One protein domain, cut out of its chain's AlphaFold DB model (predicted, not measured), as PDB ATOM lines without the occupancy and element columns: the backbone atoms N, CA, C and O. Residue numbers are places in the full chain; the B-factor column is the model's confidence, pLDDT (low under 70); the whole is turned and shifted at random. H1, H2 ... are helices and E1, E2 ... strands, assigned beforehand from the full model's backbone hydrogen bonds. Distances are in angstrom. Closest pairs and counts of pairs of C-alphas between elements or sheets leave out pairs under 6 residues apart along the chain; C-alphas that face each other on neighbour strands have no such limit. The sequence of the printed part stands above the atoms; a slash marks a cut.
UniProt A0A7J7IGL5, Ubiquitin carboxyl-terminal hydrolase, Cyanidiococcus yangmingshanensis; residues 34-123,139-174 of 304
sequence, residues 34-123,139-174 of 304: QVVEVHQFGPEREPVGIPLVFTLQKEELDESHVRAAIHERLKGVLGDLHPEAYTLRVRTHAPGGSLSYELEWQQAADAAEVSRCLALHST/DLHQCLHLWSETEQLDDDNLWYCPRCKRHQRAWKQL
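Overview. This is residues 34 to 123 and 139 to 174 of the 304 residues of the protein "Ubiquitin carboxyl-terminal hydrolase" of Cyanidiococcus yangmingshanensis (UniProt A0A7J7IGL5). A strongly twisted, curled sheet of four strands, E1 to E4, has two helices, H1 and H2, packed over one face and set about perpendicular to each other. Residues 139 to 174 make a thin second part to one side, with helix H3 at one end and the small hairpin of E5 and E6 at the other. The printed part has 126 residues, with three named helices and six named strands in the order E1 E2 H1 E3 E4 H2 H3 E5 E6, of mixed class. The mixed larger sheet has the order E2 E1 E4 E3, and the smaller one is antiparallel. The whole is compact, with a radius of gyration of the C-alphas of 15.2 A and spans of 40 by 36 by 34 A.

Arrangement. E1, residues 34 to 41, and E2, residues 52 to 57, form an antiparallel hairpin, with N 36 and O 54 2.8 A apart. H1, residues 63 to 78, is on the sheet; its closest C-alphas to E3, residues 86 to 91, are those of Arg 67 and Leu 88, 7.5 A apart. E3 and E4, residues 99 to 105, form another antiparallel hairpin, with N 89 and O 102 at 2.8 A. E4 is parallel to E1, with N 39 and O 101 at 2.8 A. E2, H1 and E3 are a split strand-helix-strand unit, two strands running the same way with E1 and E4 between them, and its crossover is right-handed. H2, residues 108 to 118, is on the sheet at a height of 9.9 A. H1 touches H2 with residues 74 to 78 alone, at 84 degrees, about perpendicular; the closest C-alphas are those of Val 77 and Cys 117, 6.1 A apart. H3, residues 140 to 148, is not on the sheet and is apart from H1 and H2. E5, residues 159 to 161, and E6, residues 166 to 168, form an antiparallel hairpin, with N 168 and O 159 at 2.8 A; both are apart from E1. In H1, H2 and H3 every O i to N i+4 pair is within hydrogen-bond range.

Along the chain. E1 begins at C-alpha 34, (-2.908, 0.811, 23.645), and is 22.9 A long. E2 is 16.6 A, H1 22.4 A, E3 15.8 A, E4 19.6 A, H2 15.8 A and H3 12.4 A long. H1 ends at C-alpha 78, (5.121, -11.229, 43.705). E5 is 6.1 A long; E6, 6.4 A long, ends at C-alpha 168, (5.999, -21.827, 15.868).

Size, cuts and confidence. The two C-alphas farthest apart, those of Pro 95 and Thr 123, are 42.8 A apart. Residues 124 to 138 are not printed, and C-alphas 123 and 139 are 14.4 A apart across the cut. Of the links that are printed whole, none is long. The mean pLDDT of the printed part is 72.1, and 48 residues are under 70, among them residues 47 to 61, 92 to 99 and 114 to 123.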
ATOM      1  N   GLN A  34      -3.776   1.614  24.505       60.31
ATOM      2  CA  GLN A  34      -2.908   0.811  23.645       60.31
ATOM      3  C   GLN A  34      -2.363  -0.401  24.403       60.31
ATOM      4  O   GLN A  34      -2.115  -0.360  25.611       60.31
ATOM      5  N   VAL A  35      -2.197  -1.505  23.675       60.44
ATOM      6  CA  VAL A  35      -1.629  -2.742  24.208       60.44
ATOM      7  C   VAL A  35      -0.105  -2.666  24.156       60.44
ATOM      8  O   VAL A  35       0.470  -2.347  23.115       60.44
ATOM      9  N   VAL A  36       0.537  -2.975  25.279       66.31
ATOM     10  CA  VAL A  36       1.982  -3.154  25.408       66.31
ATOM     11  C   VAL A  36       2.251  -4.620  25.725       66.31
ATOM     12  O   VAL A  36       1.749  -5.149  26.715       66.31
ATOM     13  N   GLU A  37       3.046  -5.279  24.889       69.69
ATOM     14  CA  GLU A  37       3.454  -6.670  25.096       69.69
ATOM     15  C   GLU A  37       4.866  -6.726  25.685       69.69
ATOM     16  O   GLU A  37       5.779  -6.047  25.214       69.69
ATOM     17  N   VAL A  38       5.066  -7.549  26.710       76.38
ATOM     18  CA  VAL A  38       6.362  -7.731  27.367       76.38
ATOM     19  C   VAL A  38       6.734  -9.206  27.327       76.38
ATOM     20  O   VAL A  38       6.138 -10.045  28.000       76.38
ATOM     21  N   HIS A  39       7.718  -9.540  26.503       77.88
ATOM     22  CA  HIS A  39       8.194 -10.905  26.330       77.88
ATOM     23  C   HIS A  39       9.168 -11.274  27.440       77.88
ATOM     24  O   HIS A  39      10.084 -10.514  27.740       77.88
ATOM     25  N   GLN A  40       8.984 -12.449  28.024       81.31
ATOM     26  CA  GLN A  40       9.765 -12.914  29.160       81.31
ATOM     27  C   GLN A  40      10.854 -13.903  28.708       81.31
ATOM     28  O   GLN A  40      10.602 -14.796  27.895       81.31
ATOM     29  N   PHE A  41      12.069 -13.738  29.233       80.81
ATOM     30  CA  PHE A  41      13.241 -14.560  28.926       80.81
ATOM     31  C   PHE A  41      13.984 -14.958  30.200       80.81
ATOM     32  O   PHE A  41      14.055 -14.167  31.133       80.81
ATOM     33  N   GLY A  42      14.516 -16.177  30.239       81.12
ATOM     34  CA  GLY A  42      15.381 -16.653  31.313       81.12
ATOM     35  C   GLY A  42      16.838 -16.203  31.137       81.12
ATOM     36  O   GLY A  42      17.159 -15.519  30.155       81.12
ATOM     37  N   PRO A  43      17.734 -16.610  32.053       81.94
ATOM     38  CA  PRO A  43      19.139 -16.192  32.054       81.94
ATOM     39  C   PRO A  43      19.912 -16.588  30.789       81.94
ATOM     40  O   PRO A  43      20.825 -15.877  30.371       81.94
ATOM     41  N   GLU A  44      19.541 -17.694  30.135       80.38
ATOM     42  CA  GLU A  44      20.144 -18.147  28.872       80.38
ATOM     43  C   GLU A  44      19.380 -17.630  27.633       80.38
ATOM     44  O   GLU A  44      19.572 -18.098  26.499       80.38
ATOM     45  N   ARG A  45      18.510 -16.627  27.829       75.75
ATOM     46  CA  ARG A  45      17.648 -16.004  26.809       75.75
ATOM     47  C   ARG A  45      16.724 -16.984  26.093       75.75
ATOM     48  O   ARG A  45      16.340 -16.811  24.926       75.75
ATOM     49  N   GLU A  46      16.376 -18.059  26.769       74.00
ATOM     50  CA  GLU A  46      15.260 -18.931  26.465       74.00
ATOM     51  C   GLU A  46      13.944 -18.219  26.814       74.00
ATOM     52  O   GLU A  46      13.868 -17.565  27.851       74.00
ATOM     53  N   PRO A  47      12.914 -18.268  25.951       69.31
ATOM     54  CA  PRO A  47      11.593 -17.778  26.322       69.31
ATOM     55  C   PRO A  47      11.093 -18.532  27.557       69.31
ATOM     56  O   PRO A  47      11.082 -19.763  27.559       69.31
ATOM     57  N   VAL A  48      10.673 -17.799  28.584       65.31
ATOM     58  CA  VAL A  48      10.118 -18.357  29.826       65.31
ATOM     59  C   VAL A  48       8.783 -17.698  30.115       65.31
ATOM     60  O   VAL A  48       8.612 -16.518  29.834       65.31
ATOM     61  N   GLY A  49       7.839 -18.443  30.685       61.97
ATOM     62  CA  GLY A  49       6.513 -17.908  30.993       61.97
ATOM     63  C   GLY A  49       5.732 -17.427  29.761       61.97
ATOM     64  O   GLY A  49       6.124 -17.627  28.610       61.97
ATOM     65  N   ILE A  50       4.580 -16.807  30.009       57.59
ATOM     66  CA  ILE A  50       3.715 -16.246  28.961       57.59
ATOM     67  C   ILE A  50       4.037 -14.757  28.772       57.59
ATOM     68  O   ILE A  50       4.269 -14.071  29.764       57.59
ATOM     69  N   PRO A  51       4.033 -14.202  27.546       65.19
ATOM     70  CA  PRO A  51       4.159 -12.761  27.356       65.19
ATOM     71  C   PRO A  51       3.165 -11.979  28.221       65.19
ATOM     72  O   PRO A  51       1.966 -12.254  28.244       65.19
ATOM     73  N   LEU A  52       3.678 -10.992  28.940       68.31
ATOM     74  CA  LEU A  52       2.892 -10.137  29.808       68.31
ATOM     75  C   LEU A  52       2.255  -9.035  28.966       68.31
ATOM     76  O   LEU A  52       2.951  -8.213  28.378       68.31
ATOM     77  N   VAL A  53       0.927  -9.004  28.921       63.31
ATOM     78  CA  VAL A  53       0.181  -7.973  28.193       63.31
ATOM     79  C   VAL A  53      -0.280  -6.893  29.167       63.31
ATOM     80  O   VAL A  53      -0.786  -7.201  30.248       63.31
ATOM     81  N   PHE A  54      -0.080  -5.635  28.794       63.25
ATOM     82  CA  PHE A  54      -0.485  -4.455  29.548       63.25
ATOM     83  C   PHE A  54      -1.370  -3.585  28.667       63.25
ATOM     84  O   PHE A  54      -1.138  -3.458  27.468       63.25
ATOM     85  N   THR A  55      -2.376  -2.961  29.265       62.19
ATOM     86  CA  THR A  55      -3.203  -1.958  28.596       62.19
ATOM     87  C   THR A  55      -2.968  -0.630  29.293       62.19
ATOM     88  O   THR A  55      -3.258  -0.498  30.485       62.19
ATOM     89  N   LEU A  56      -2.398   0.322  28.562       62.91
ATOM     90  CA  LEU A  56      -2.044   1.647  29.064       62.91
ATOM     91  C   LEU A  56      -2.792   2.706  28.267       62.91
ATOM     92  O   LEU A  56      -3.059   2.514  27.080       62.91
ATOM     93  N   GLN A  57      -3.151   3.806  28.927       69.69
ATOM     94  CA  GLN A  57      -3.706   4.964  28.229       69.69
ATOM     95  C   GLN A  57      -2.637   5.558  27.311       69.69
ATOM     96  O   GLN A  57      -1.445   5.459  27.601       69.69
ATOM     97  N   LYS A  58      -3.039   6.168  26.198       66.75
ATOM     98  CA  LYS A  58      -2.113   6.722  25.201       66.75
ATOM     99  C   LYS A  58      -1.157   7.762  25.781       66.75
ATOM    100  O   LYS A  58      -0.022   7.871  25.323       66.75
ATOM    101  N   GLU A  59      -1.594   8.489  26.802       67.69
ATOM    102  CA  GLU A  59      -0.795   9.472  27.532       67.69
ATOM    103  C   GLU A  59       0.260   8.827  28.452       67.69
ATOM    104  O   GLU A  59       1.200   9.503  28.852       67.69
ATOM    105  N   GLU A  60       0.139   7.528  28.759       66.69
ATOM    106  CA  GLU A  60       1.038   6.745  29.626       66.69
ATOM    107  C   GLU A  60       2.087   5.931  28.823       66.69
ATOM    108  O   GLU A  60       2.741   5.045  29.375       66.69
ATOM    109  N   LEU A  61       2.235   6.165  27.511       69.44
ATOM    110  CA  LEU A  61       3.025   5.301  26.610       69.44
ATOM    111  C   LEU A  61       4.504   5.677  26.435       69.44
ATOM    112  O   LEU A  61       5.189   5.055  25.616       69.44
ATOM    113  N   ASP A  62       5.032   6.663  27.159       80.19
ATOM    114  CA  ASP A  62       6.482   6.875  27.165       80.19
ATOM    115  C   ASP A  62       7.210   5.800  27.990       80.19
ATOM    116  O   ASP A  62       6.651   5.174  28.891       80.19
ATOM    117  N   GLU A  63       8.491   5.586  27.678       75.31
ATOM    118  CA  GLU A  63       9.291   4.510  28.274       75.31
ATOM    119  C   GLU A  63       9.291   4.549  29.811       75.31
ATOM    120  O   GLU A  63       9.286   3.493  30.446       75.31
ATOM    121  N   SER A  64       9.277   5.737  30.422       79.75
ATOM    122  CA  SER A  64       9.359   5.862  31.877       79.75
ATOM    123  C   SER A  64       8.084   5.373  32.566       79.75
ATOM    124  O   SER A  64       8.166   4.570  33.500       79.75
ATOM    125  N   HIS A  65       6.916   5.762  32.051       79.50
ATOM    126  CA  HIS A  65       5.623   5.321  32.574       79.50
ATOM    127  C   HIS A  65       5.374   3.840  32.309       79.50
ATOM    128  O   HIS A  65       4.924   3.127  33.205       79.50
ATOM    129  N   VAL A  66       5.733   3.338  31.124       74.56
ATOM    130  CA  VAL A  66       5.575   1.914  30.804       74.56
ATOM    131  C   VAL A  66       6.466   1.053  31.702       74.56
ATOM    132  O   VAL A  66       5.997   0.062  32.261       74.56
ATOM    133  N   ARG A  67       7.731   1.450  31.914       80.12
ATOM    134  CA  ARG A  67       8.628   0.779  32.870       80.12
ATOM    135  C   ARG A  67       8.037   0.792  34.274       80.12
ATOM    136  O   ARG A  67       7.964  -0.265  34.894       80.12
ATOM    137  N   ALA A  68       7.594   1.950  34.765       80.81
ATOM    138  CA  ALA A  68       6.994   2.065  36.091       80.81
ATOM    139  C   ALA A  68       5.757   1.161  36.236       80.81
ATOM    140  O   ALA A  68       5.638   0.444  37.225       80.81
ATOM    141  N   ALA A  69       4.891   1.109  35.220       75.56
ATOM    142  CA  ALA A  69       3.716   0.240  35.201       75.56
ATOM    143  C   ALA A  69       4.075  -1.257  35.199       75.56
ATOM    144  O   ALA A  69       3.390  -2.056  35.839       75.56
ATOM    145  N   ILE A  70       5.151  -1.650  34.506       77.25
ATOM    146  CA  ILE A  70       5.675  -3.024  34.523       77.25
ATOM    147  C   ILE A  70       6.281  -3.361  35.893       77.25
ATOM    148  O   ILE A  70       6.028  -4.443  36.416       77.25
ATOM    149  N   HIS A  71       7.032  -2.442  36.502       79.38
ATOM    150  CA  HIS A  71       7.604  -2.630  37.839       79.38
ATOM    151  C   HIS A  71       6.527  -2.763  38.921       79.38
ATOM    152  O   HIS A  71       6.546  -3.733  39.679       79.38
ATOM    153  N   GLU A  72       5.562  -1.843  38.964       74.56
ATOM    154  CA  GLU A  72       4.442  -1.913  39.909       74.56
ATOM    155  C   GLU A  72       3.627  -3.198  39.721       74.56
ATOM    156  O   GLU A  72       3.244  -3.828  40.707       74.56
ATOM    157  N   ARG A  73       3.447  -3.667  38.475       67.56
ATOM    158  CA  ARG A  73       2.821  -4.970  38.203       67.56
ATOM    159  C   ARG A  73       3.535  -6.109  38.903       67.56
ATOM    160  O   ARG A  73       2.907  -6.910  39.582       67.56
ATOM    161  N   LEU A  74       4.832  -6.233  38.649       72.94
ATOM    162  CA  LEU A  74       5.603  -7.388  39.093       72.94
ATOM    163  C   LEU A  74       5.734  -7.388  40.609       72.94
ATOM    164  O   LEU A  74       5.640  -8.440  41.228       72.94
ATOM    165  N   LYS A  75       5.826  -6.198  41.206       71.88
ATOM    166  CA  LYS A  75       5.756  -6.016  42.650       71.88
ATOM    167  C   LYS A  75       4.405  -6.448  43.230       71.88
ATOM    168  O   LYS A  75       4.388  -7.181  44.210       71.88
ATOM    169  N   GLY A  76       3.289  -6.036  42.625       63.09
ATOM    170  CA  GLY A  76       1.945  -6.410  43.086       63.09
ATOM    171  C   GLY A  76       1.666  -7.915  43.006       63.09
ATOM    172  O   GLY A  76       1.018  -8.465  43.888       63.09
ATOM    173  N   VAL A  77       2.211  -8.581  41.985       61.41
ATOM    174  CA  VAL A  77       2.046 -10.026  41.751       61.41
ATOM    175  C   VAL A  77       2.900 -10.872  42.699       61.41
ATOM    176  O   VAL A  77       2.491 -11.965  43.073       61.41
ATOM    177  N   LEU A  78       4.090 -10.397  43.069       63.16
ATOM    178  CA  LEU A  78       5.121 -11.229  43.705       63.16
ATOM    179  C   LEU A  78       5.461 -10.811  45.139       63.16
ATOM    180  O   LEU A  78       6.214 -11.518  45.802       63.16
ATOM    181  N   GLY A  79       4.936  -9.677  45.617       63.22
ATOM    182  CA  GLY A  79       5.171  -9.131  46.958       63.22
ATOM    183  C   GLY A  79       6.617  -8.671  47.183       63.22
ATOM    184  O   GLY A  79       6.895  -7.472  47.190       63.22
ATOM    185  N   ASP A  80       7.530  -9.636  47.318       63.56
ATOM    186  CA  ASP A  80       8.933  -9.491  47.733       63.56
ATOM    187  C   ASP A  80       9.931  -9.636  46.570       63.56
ATOM    188  O   ASP A  80      11.086 -10.033  46.757       63.56
ATOM    189  N   LEU A  81       9.519  -9.332  45.335       66.12
ATOM    190  CA  LEU A  81      10.439  -9.418  44.204       66.12
ATOM    191  C   LEU A  81      11.548  -8.362  44.329       66.12
ATOM    192  O   LEU A  81      11.288  -7.156  44.332       66.12
ATOM    193  N   HIS A  82      12.799  -8.821  44.396       72.31
ATOM    194  CA  HIS A  82      13.957  -7.936  44.457       72.31
ATOM    195  C   HIS A  82      14.034  -7.059  43.186       72.31
ATOM    196  O   HIS A  82      13.843  -7.584  42.088       72.31
ATOM    197  N   PRO A  83      14.370  -5.754  43.277       67.69
ATOM    198  CA  PRO A  83      14.433  -4.855  42.113       67.69
ATOM    199  C   PRO A  83      15.347  -5.334  40.975       67.69
ATOM    200  O   PRO A  83      15.112  -5.009  39.816       67.69
ATOM    201  N   GLU A  84      16.360  -6.134  41.310       79.75
ATOM    202  CA  GLU A  84      17.328  -6.718  40.367       79.75
ATOM    203  C   GLU A  84      16.912  -8.094  39.818       79.75
ATOM    204  O   GLU A  84      17.682  -8.717  39.091       79.75
ATOM    205  N   ALA A  85      15.724  -8.611  40.158       80.12
ATOM    206  CA  ALA A  85      15.275  -9.941  39.725       80.12
ATOM    207  C   ALA A  85      15.089 -10.052  38.202       80.12
ATOM    208  O   ALA A  85      15.082 -11.155  37.652       80.12
ATOM    209  N   TYR A  86      14.979  -8.921  37.502       86.06
ATOM    210  CA  TYR A  86      14.928  -8.886  36.050       86.06
ATOM    211  C   TYR A  86      15.543  -7.611  35.472       86.06
ATOM    212  O   TYR A  86      15.666  -6.585  36.133       86.06
ATOM    213  N   THR A  87      15.872  -7.660  34.184       87.31
ATOM    214  CA  THR A  87      16.210  -6.487  33.373       87.31
ATOM    215  C   THR A  87      15.113  -6.235  32.346       87.31
ATOM    216  O   THR A  87      14.752  -7.139  31.596       87.31
ATOM    217  N   LEU A  88      14.611  -5.001  32.266       85.88
ATOM    218  CA  LEU A  88      13.623  -4.592  31.267       85.88
ATOM    219  C   LEU A  88      14.298  -3.835  30.111       85.88
ATOM    220  O   LEU A  88      14.979  -2.828  30.323       85.88
ATOM    221  N   ARG A  89      14.107  -4.317  28.880       83.88
ATOM    222  CA  ARG A  89      14.668  -3.745  27.647       83.88
ATOM    223  C   ARG A  89      13.555  -3.339  26.686       83.88
ATOM    224  O   ARG A  89      12.580  -4.064  26.522       83.88
ATOM    225  N   VAL A  90      13.718  -2.206  26.011       76.88
ATOM    226  CA  VAL A  90      12.807  -1.767  24.944       76.88
ATOM    227  C   VAL A  90      13.185  -2.455  23.637       76.88
ATOM    228  O   VAL A  90      14.362  -2.469  23.267       76.88
ATOM    229  N   ARG A  91      12.200  -2.965  22.892       72.06
ATOM    230  CA  ARG A  91      12.381  -3.276  21.472       72.06
ATOM    231  C   ARG A  91      11.773  -2.177  20.615       72.06
ATOM    232  O   ARG A  91      10.607  -1.828  20.752       72.06
ATOM    233  N   THR A  92      12.608  -1.617  19.744       55.25
ATOM    234  CA  THR A  92      12.301  -0.449  18.916       55.25
ATOM    235  C   THR A  92      11.026  -0.600  18.091       55.25
ATOM    236  O   THR A  92      10.774  -1.648  17.496       55.25
ATOM    237  N   HIS A  93      10.305   0.522  18.024       51.91
ATOM    238  CA  HIS A  93       9.112   0.823  17.241       51.91
ATOM    239  C   HIS A  93       9.035   0.095  15.895       51.91
ATOM    240  O   HIS A  93       9.733   0.439  14.939       51.91
ATOM    241  N   ALA A  94       8.098  -0.847  15.782       43.56
ATOM    242  CA  ALA A  94       7.561  -1.189  14.476       43.56
ATOM    243  C   ALA A  94       6.885   0.068  13.884       43.56
ATOM    244  O   ALA A  94       6.183   0.780  14.618       43.56
ATOM    245  N   PRO A  95       7.053   0.357  12.582       39.72
ATOM    246  CA  PRO A  95       6.293   1.411  11.923       39.72
ATOM    247  C   PRO A  95       4.821   0.979  11.901       39.72
ATOM    248  O   PRO A  95       4.414   0.189  11.055       39.72
ATOM    249  N   GLY A  96       4.041   1.422  12.894       50.09
ATOM    250  CA  GLY A  96       2.636   1.023  13.043       50.09
ATOM    251  C   GLY A  96       2.098   0.855  14.468       50.09
ATOM    252  O   GLY A  96       0.909   0.602  14.605       50.09
ATOM    253  N   GLY A  97       2.904   1.036  15.521       52.44
ATOM    254  CA  GLY A  97       2.359   1.253  16.869       52.44
ATOM    255  C   GLY A  97       2.000  -0.007  17.667       52.44
ATOM    256  O   GLY A  97       0.893  -0.118  18.178       52.44
ATOM    257  N   SER A  98       2.947  -0.921  17.866       54.78
ATOM    258  CA  SER A  98       2.919  -1.800  19.044       54.78
ATOM    259  C   SER A  98       4.222  -1.597  19.811       54.78
ATOM    260  O   SER A  98       5.303  -1.694  19.223       54.78
ATOM    261  N   LEU A  99       4.117  -1.216  21.086       63.78
ATOM    262  CA  LEU A  99       5.265  -1.098  21.979       63.78
ATOM    263  C   LEU A  99       5.541  -2.485  22.558       63.78
ATOM    264  O   LEU A  99       4.675  -3.076  23.202       63.78
ATOM    265  N   SER A 100       6.747  -2.995  22.311       70.00
ATOM    266  CA  SER A 100       7.177  -4.299  22.815       70.00
ATOM    267  C   SER A 100       8.382  -4.142  23.733       70.00
ATOM    268  O   SER A 100       9.326  -3.413  23.414       70.00
ATOM    269  N   TYR A 101       8.349  -4.829  24.867       83.19
ATOM    270  CA  TYR A 101       9.445  -4.865  25.829       83.19
ATOM    271  C   TYR A 101       9.918  -6.304  26.028       83.19
ATOM    272  O   TYR A 101       9.205  -7.264  25.744       83.19
ATOM    273  N   GLU A 102      11.139  -6.455  26.515       85.00
ATOM    274  CA  GLU A 102      11.709  -7.734  26.916       85.00
ATOM    275  C   GLU A 102      12.075  -7.675  28.386       85.00
ATOM    276  O   GLU A 102      12.802  -6.779  28.810       85.00
ATOM    277  N   LEU A 103      11.584  -8.641  29.145       86.69
ATOM    278  CA  LEU A 103      11.908  -8.840  30.538       86.69
ATOM    279  C   LEU A 103      12.804 -10.071  30.656       86.69
ATOM    280  O   LEU A 103      12.400 -11.180  30.323       86.69
ATOM    281  N   GLU A 104      14.039  -9.855  31.086       88.06
ATOM    282  CA  GLU A 104      15.066 -10.883  31.226       88.06
ATOM    283  C   GLU A 104      15.244 -11.200  32.710       88.06
ATOM    284  O   GLU A 104      15.778 -10.383  33.455       88.06
ATOM    285  N   TRP A 105      14.739 -12.355  33.132       86.06
ATOM    286  CA  TRP A 105      14.800 -12.857  34.499       86.06
ATOM    287  C   TRP A 105      16.212 -13.314  34.861       86.06
ATOM    288  O   TRP A 105      16.854 -14.017  34.082       86.06
ATOM    289  N   GLN A 106      16.663 -12.990  36.075       86.81
ATOM    290  CA  GLN A 106      17.923 -13.515  36.616       86.81
ATOM    291  C   GLN A 106      17.806 -14.980  37.052       86.81
ATOM    292  O   GLN A 106      18.805 -15.698  37.072       86.81
ATOM    293  N   GLN A 107      16.597 -15.438  37.391       80.81
ATOM    294  CA  GLN A 107      16.307 -16.833  37.713       80.81
ATOM    295  C   GLN A 107      15.025 -17.280  37.005       80.81
ATOM    296  O   GLN A 107      13.990 -16.624  37.086       80.81
ATOM    297  N   ALA A 108      15.059 -18.436  36.339       72.06
ATOM    298  CA  ALA A 108      13.890 -18.966  35.628       72.06
ATOM    299  C   ALA A 108      12.702 -19.298  36.559       72.06
ATOM    300  O   ALA A 108      11.555 -19.319  36.112       72.06
ATOM    301  N   ALA A 109      12.959 -19.536  37.852       74.38
ATOM    302  CA  ALA A 109      11.925 -19.792  38.855       74.38
ATOM    303  C   ALA A 109      11.001 -18.579  39.075       74.38
ATOM    304  O   ALA A 109       9.794 -18.763  39.235       74.38
ATOM    305  N   ASP A 110      11.538 -17.358  38.990       76.25
ATOM    306  CA  ASP A 110      10.773 -16.119  39.186       76.25
ATOM    307  C   ASP A 110       9.743 -15.923  38.059       76.25
ATOM    308  O   ASP A 110       8.589 -15.570  38.302       76.25
ATOM    309  N   ALA A 111      10.114 -16.272  36.823       70.69
ATOM    310  CA  ALA A 111       9.205 -16.273  35.676       70.69
ATOM    311  C   ALA A 111       8.029 -17.252  35.845       70.69
ATOM    312  O   ALA A 111       6.899 -16.983  35.418       70.69
ATOM    313  N   ALA A 112       8.304 -18.413  36.445       69.06
ATOM    314  CA  ALA A 112       7.300 -19.434  36.714       69.06
ATOM    315  C   ALA A 112       6.360 -19.018  37.856       69.06
ATOM    316  O   ALA A 112       5.166 -19.302  37.776       69.06
ATOM    317  N   GLU A 113       6.867 -18.331  38.884       71.31
ATOM    318  CA  GLU A 113       6.046 -17.737  39.948       71.31
ATOM    319  C   GLU A 113       5.121 -16.652  39.386       71.31
ATOM    320  O   GLU A 113       3.915 -16.733  39.580       71.31
ATOM    321  N   VAL A 114       5.633 -15.719  38.571       68.19
ATOM    322  CA  VAL A 114       4.796 -14.703  37.903       68.19
ATOM    323  C   VAL A 114       3.696 -15.335  37.071       68.19
ATOM    324  O   VAL A 114       2.550 -14.894  37.111       68.19
ATOM    325  N   SER A 115       4.033 -16.374  36.310       65.19
ATOM    326  CA  SER A 115       3.053 -17.073  35.482       65.19
ATOM    327  C   SER A 115       1.989 -17.774  36.335       65.19
ATOM    328  O   SER A 115       0.827 -17.795  35.942       65.19
ATOM    329  N   ARG A 116       2.360 -18.299  37.514       65.75
ATOM    330  CA  ARG A 116       1.417 -18.880  38.483       65.75
ATOM    331  C   ARG A 116       0.518 -17.827  39.126       65.75
ATOM    332  O   ARG A 116      -0.685 -18.029  39.134       65.75
ATOM    333  N   CYS A 117       1.067 -16.714  39.601       63.47
ATOM    334  CA  CYS A 117       0.298 -15.658  40.264       63.47
ATOM    335  C   CYS A 117      -0.604 -14.863  39.304       63.47
ATOM    336  O   CYS A 117      -1.608 -14.289  39.713       63.47
ATOM    337  N   LEU A 118      -0.248 -14.799  38.017       56.22
ATOM    338  CA  LEU A 118      -1.103 -14.218  36.977       56.22
ATOM    339  C   LEU A 118      -2.150 -15.197  36.446       56.22
ATOM    340  O   LEU A 118      -3.137 -14.760  35.851       56.22
ATOM    341  N   ALA A 119      -1.946 -16.502  36.619       51.91
ATOM    342  CA  ALA A 119      -3.016 -17.460  36.410       51.91
ATOM    343  C   ALA A 119      -4.055 -17.234  37.514       51.91
ATOM    344  O   ALA A 119      -3.690 -17.105  38.678       51.91
ATOM    345  N   LEU A 120      -5.338 -17.143  37.149       47.66
ATOM    346  CA  LEU A 120      -6.429 -16.930  38.103       47.66
ATOM    347  C   LEU A 120      -6.262 -17.878  39.298       47.66
ATOM    348  O   LEU A 120      -6.320 -19.101  39.131       47.66
ATOM    349  N   HIS A 121      -6.043 -17.319  40.491       40.88
ATOM    350  CA  HIS A 121      -6.065 -18.099  41.715       40.88
ATOM    351  C   HIS A 121      -7.483 -18.646  41.873       40.88
ATOM    352  O   HIS A 121      -8.441 -17.908  42.106       40.88
ATOM    353  N   SER A 122      -7.607 -19.960  41.676       36.03
ATOM    354  CA  SER A 122      -8.799 -20.729  42.000       36.03
ATOM    355  C   SER A 122      -9.210 -20.386  43.426       36.03
ATOM    356  O   SER A 122      -8.473 -20.660  44.376       36.03
ATOM    357  N   THR A 123     -10.368 -19.752  43.590       35.66
ATOM    358  CA  THR A 123     -11.012 -19.636  44.891       35.66
ATOM    359  C   THR A 123     -11.277 -21.050  45.401       35.66
ATOM    360  O   THR A 123     -12.166 -21.719  44.889       35.66
ATOM    361  N   ASP A 139     -21.649 -21.506  34.551       90.19
ATOM    362  CA  ASP A 139     -21.551 -20.161  35.130       90.19
ATOM    363  C   ASP A 139     -20.452 -19.291  34.481       90.19
ATOM    364  O   ASP A 139     -19.628 -19.736  33.670       90.19
ATOM    365  N   LEU A 140     -20.472 -17.996  34.801       90.31
ATOM    366  CA  LEU A 140     -19.527 -17.013  34.283       90.31
ATOM    367  C   LEU A 140     -18.089 -17.261  34.761       90.31
ATOM    368  O   LEU A 140     -17.158 -17.008  33.994       90.31
ATOM    369  N   HIS A 141     -17.887 -17.763  35.980       87.62
ATOM    370  CA  HIS A 141     -16.550 -18.068  36.491       87.62
ATOM    371  C   HIS A 141     -15.918 -19.219  35.708       87.62
ATOM    372  O   HIS A 141     -14.752 -19.127  35.330       87.62
ATOM    373  N   GLN A 142     -16.695 -20.245  35.363       84.44
ATOM    374  CA  GLN A 142     -16.263 -21.336  34.491       84.44
ATOM    375  C   GLN A 142     -15.886 -20.819  33.098       84.44
ATOM    376  O   GLN A 142     -14.858 -21.207  32.547       84.44
ATOM    377  N   CYS A 143     -16.669 -19.893  32.534       85.25
ATOM    378  CA  CYS A 143     -16.342 -19.260  31.253       85.25
ATOM    379  C   CYS A 143     -15.039 -18.441  31.314       85.25
ATOM    380  O   CYS A 143     -14.238 -18.488  30.380       85.25
ATOM    381  N   LEU A 144     -14.813 -17.697  32.401       83.88
ATOM    382  CA  LEU A 144     -13.577 -16.941  32.628       83.88
ATOM    383  C   LEU A 144     -12.373 -17.864  32.846       83.88
ATOM    384  O   LEU A 144     -11.291 -17.569  32.341       83.88
ATOM    385  N   HIS A 145     -12.574 -18.997  33.522       79.31
ATOM    386  CA  HIS A 145     -11.553 -20.023  33.678       79.31
ATOM    387  C   HIS A 145     -11.127 -20.578  32.317       79.31
ATOM    388  O   HIS A 145      -9.954 -20.463  31.973       79.31
ATOM    389  N   LEU A 146     -12.080 -21.043  31.499       78.00
ATOM    390  CA  LEU A 146     -11.819 -21.536  30.139       78.00
ATOM    391  C   LEU A 146     -11.134 -20.484  29.254       78.00
ATOM    392  O   LEU A 146     -10.259 -20.812  28.459       78.00
ATOM    393  N   TRP A 147     -11.504 -19.207  29.389       84.25
ATOM    394  CA  TRP A 147     -10.842 -18.110  28.674       84.25
ATOM    395  C   TRP A 147      -9.371 -17.925  29.087       84.25
ATOM    396  O   TRP A 147      -8.557 -17.484  28.273       84.25
ATOM    397  N   SER A 148      -9.037 -18.258  30.334       79.00
ATOM    398  CA  SER A 148      -7.693 -18.151  30.909       79.00
ATOM    399  C   SER A 148      -6.865 -19.437  30.833       79.00
ATOM    400  O   SER A 148      -5.711 -19.432  31.267       79.00
ATOM    401  N   GLU A 149      -7.428 -20.541  30.333       75.94
ATOM    402  CA  GLU A 149      -6.699 -21.800  30.197       75.94
ATOM    403  C   GLU A 149      -5.549 -21.662  29.193       75.94
ATOM    404  O   GLU A 149      -5.616 -20.933  28.200       75.94
ATOM    405  N   THR A 150      -4.463 -22.380  29.467       76.19
ATOM    406  CA  THR A 150      -3.309 -22.419  28.574       76.19
ATOM    407  C   THR A 150      -3.646 -23.234  27.331       76.19
ATOM    408  O   THR A 150      -3.879 -24.438  27.405       76.19
ATOM    409  N   GLU A 151      -3.614 -22.590  26.170       73.88
ATOM    410  CA  GLU A 151      -3.884 -23.194  24.867       73.88
ATOM    411  C   GLU A 151      -2.617 -23.233  24.002       73.88
ATOM    412  O   GLU A 151      -1.748 -22.360  24.088       73.88
ATOM    413  N   GLN A 152      -2.492 -24.246  23.142       82.25
ATOM    414  CA  GLN A 152      -1.451 -24.268  22.117       82.25
ATOM    415  C   GLN A 152      -1.995 -23.664  20.823       82.25
ATOM    416  O   GLN A 152      -3.038 -24.090  20.331       82.25
ATOM    417  N   LEU A 153      -1.258 -22.716  20.242       78.19
ATOM    418  CA  LEU A 153      -1.625 -22.107  18.967       78.19
ATOM    419  C   LEU A 153      -1.703 -23.170  17.859       78.19
ATOM    420  O   LEU A 153      -0.851 -24.066  17.747       78.19
ATOM    421  N   ASP A 154      -2.745 -23.061  17.045       78.06
ATOM    422  CA  ASP A 154      -2.950 -23.893  15.866       78.06
ATOM    423  C   ASP A 154      -2.098 -23.417  14.676       78.06
ATOM    424  O   ASP A 154      -1.355 -22.433  14.751       78.06
ATOM    425  N   ASP A 155      -2.187 -24.152  13.569       83.25
ATOM    426  CA  ASP A 155      -1.393 -23.889  12.369       83.25
ATOM    427  C   ASP A 155      -1.813 -22.590  11.645       83.25
ATOM    428  O   ASP A 155      -1.028 -22.041  10.870       83.25
ATOM    429  N   ASP A 156      -3.006 -22.059  11.936       78.69
ATOM    430  CA  ASP A 156      -3.514 -20.796  11.390       78.69
ATOM    431  C   ASP A 156      -3.101 -19.575  12.235       78.69
ATOM    432  O   ASP A 156      -3.114 -18.446  11.739       78.69
ATOM    433  N   ASN A 157      -2.713 -19.789  13.497       76.88
ATOM    434  CA  ASN A 157      -2.396 -18.746  14.475       76.88
ATOM    435  C   ASN A 157      -0.956 -18.841  15.005       76.88
ATOM    436  O   ASN A 157      -0.674 -18.422  16.128       76.88
ATOM    437  N   LEU A 158      -0.028 -19.390  14.216       77.38
ATOM    438  CA  LEU A 158       1.362 -19.566  14.633       77.38
ATOM    439  C   LEU A 158       2.024 -18.246  15.053       77.38
ATOM    440  O   LEU A 158       1.959 -17.233  14.356       77.38
ATOM    441  N   TRP A 159       2.771 -18.293  16.152       79.44
ATOM    442  CA  TRP A 159       3.556 -17.161  16.628       79.44
ATOM    443  C   TRP A 159       4.917 -17.109  15.926       79.44
ATOM    444  O   TRP A 159       5.620 -18.119  15.828       79.44
ATOM    445  N   TYR A 160       5.327 -15.932  15.451       78.12
ATOM    446  CA  TYR A 160       6.655 -15.759  14.866       78.12
ATOM    447  C   TYR A 160       7.723 -15.666  15.959       78.12
ATOM    448  O   TYR A 160       7.831 -14.662  16.662       78.12
ATOM    449  N   CYS A 161       8.565 -16.695  16.061       77.50
ATOM    450  CA  CYS A 161       9.640 -16.717  17.041       77.50
ATOM    451  C   CYS A 161      10.829 -15.859  16.570       77.50
ATOM    452  O   CYS A 161      11.506 -16.236  15.603       77.50
ATOM    453  N   PRO A 162      11.184 -14.760  17.270       64.19
ATOM    454  CA  PRO A 162      12.284 -13.889  16.864       64.19
ATOM    455  C   PRO A 162      13.659 -14.557  16.997       64.19
ATOM    456  O   PRO A 162      14.614 -14.067  16.390       64.19
ATOM    457  N   ARG A 163      13.768 -15.661  17.752       68.44
ATOM    458  CA  ARG A 163      14.997 -16.457  17.913       68.44
ATOM    459  C   ARG A 163      15.139 -17.513  16.817       68.44
ATOM    460  O   ARG A 163      16.155 -17.548  16.138       68.44
ATOM    461  N   CYS A 164      14.109 -18.334  16.603       77.50
ATOM    462  CA  CYS A 164      14.127 -19.384  15.578       77.50
ATOM    463  C   CYS A 164      13.968 -18.837  14.151       77.50
ATOM    464  O   CYS A 164      14.163 -19.583  13.197       77.50
ATOM    465  N   LYS A 165      13.567 -17.563  14.013       80.69
ATOM    466  CA  LYS A 165      13.272 -16.896  12.736       80.69
ATOM    467  C   LYS A 165      12.216 -17.628  11.899       80.69
ATOM    468  O   LYS A 165      12.233 -17.559  10.673       80.69
ATOM    469  N   ARG A 166      11.281 -18.314  12.564       79.38
ATOM    470  CA  ARG A 166      10.185 -19.065  11.939       79.38
ATOM    471  C   ARG A 166       8.934 -19.061  12.814       79.38
ATOM    472  O   ARG A 166       9.018 -18.828  14.021       79.38
ATOM    473  N   HIS A 167       7.795 -19.336  12.190       85.88
ATOM    474  CA  HIS A 167       6.504 -19.493  12.854       85.88
ATOM    475  C   HIS A 167       6.465 -20.801  13.654       85.88
ATOM    476  O   HIS A 167       6.891 -21.841  13.156       85.88
ATOM    477  N   GLN A 168       6.000 -20.734  14.900       78.81
ATOM    478  CA  GLN A 168       5.999 -21.827  15.868       78.81
ATOM    479  C   GLN A 168       4.637 -21.925  16.566       78.81
ATOM    480  O   GLN A 168       3.977 -20.915  16.816       78.81
ATOM    481  N   ARG A 169       4.260 -23.147  16.950       81.81
ATOM    482  CA  ARG A 169       3.108 -23.411  17.822       81.81
ATOM    483  C   ARG A 169       3.485 -23.073  19.259       81.81
ATOM    484  O   ARG A 169       4.021 -23.914  19.979       81.81
ATOM    485  N   ALA A 170       3.301 -21.811  19.632       76.69
ATOM    486  CA  ALA A 170       3.540 -21.353  20.993       76.69
ATOM    487  C   ALA A 170       2.385 -21.759  21.918       76.69
ATOM    488  O   ALA A 170       1.270 -22.015  21.463       76.69
ATOM    489  N   TRP A 171       2.670 -21.798  23.214       75.12
ATOM    490  CA  TRP A 171       1.650 -21.861  24.253       75.12
ATOM    491  C   TRP A 171       1.228 -20.439  24.615       75.12
ATOM    492  O   TRP A 171       2.074 -19.549  24.730       75.12
ATOM    493  N   LYS A 172      -0.074 -20.219  24.761       74.94
ATOM    494  CA  LYS A 172      -0.692 -18.930  25.058       74.94
ATOM    495  C   LYS A 172      -1.618 -19.095  26.255       74.94
ATOM    496  O   LYS A 172      -2.359 -20.064  26.330       74.94
ATOM    497  N   GLN A 173      -1.599 -18.119  27.150       77.50
ATOM    498  CA  GLN A 173      -2.530 -18.023  28.265       77.50
ATOM    499  C   GLN A 173      -2.983 -16.567  28.392       77.50
ATOM    500  O   GLN A 173      -2.197 -15.652  28.137       77.50
ATOM    501  N   LEU A 174      -4.241 -16.337  28.761       75.88
ATOM    502  CA  LEU A 174      -4.768 -15.001  29.033       75.88
ATOM    503  C   LEU A 174      -4.999 -14.828  30.537       75.88
ATOM    504  O   LEU A 174      -5.360 -15.775  31.227       75.88
TER     505      LEU A 174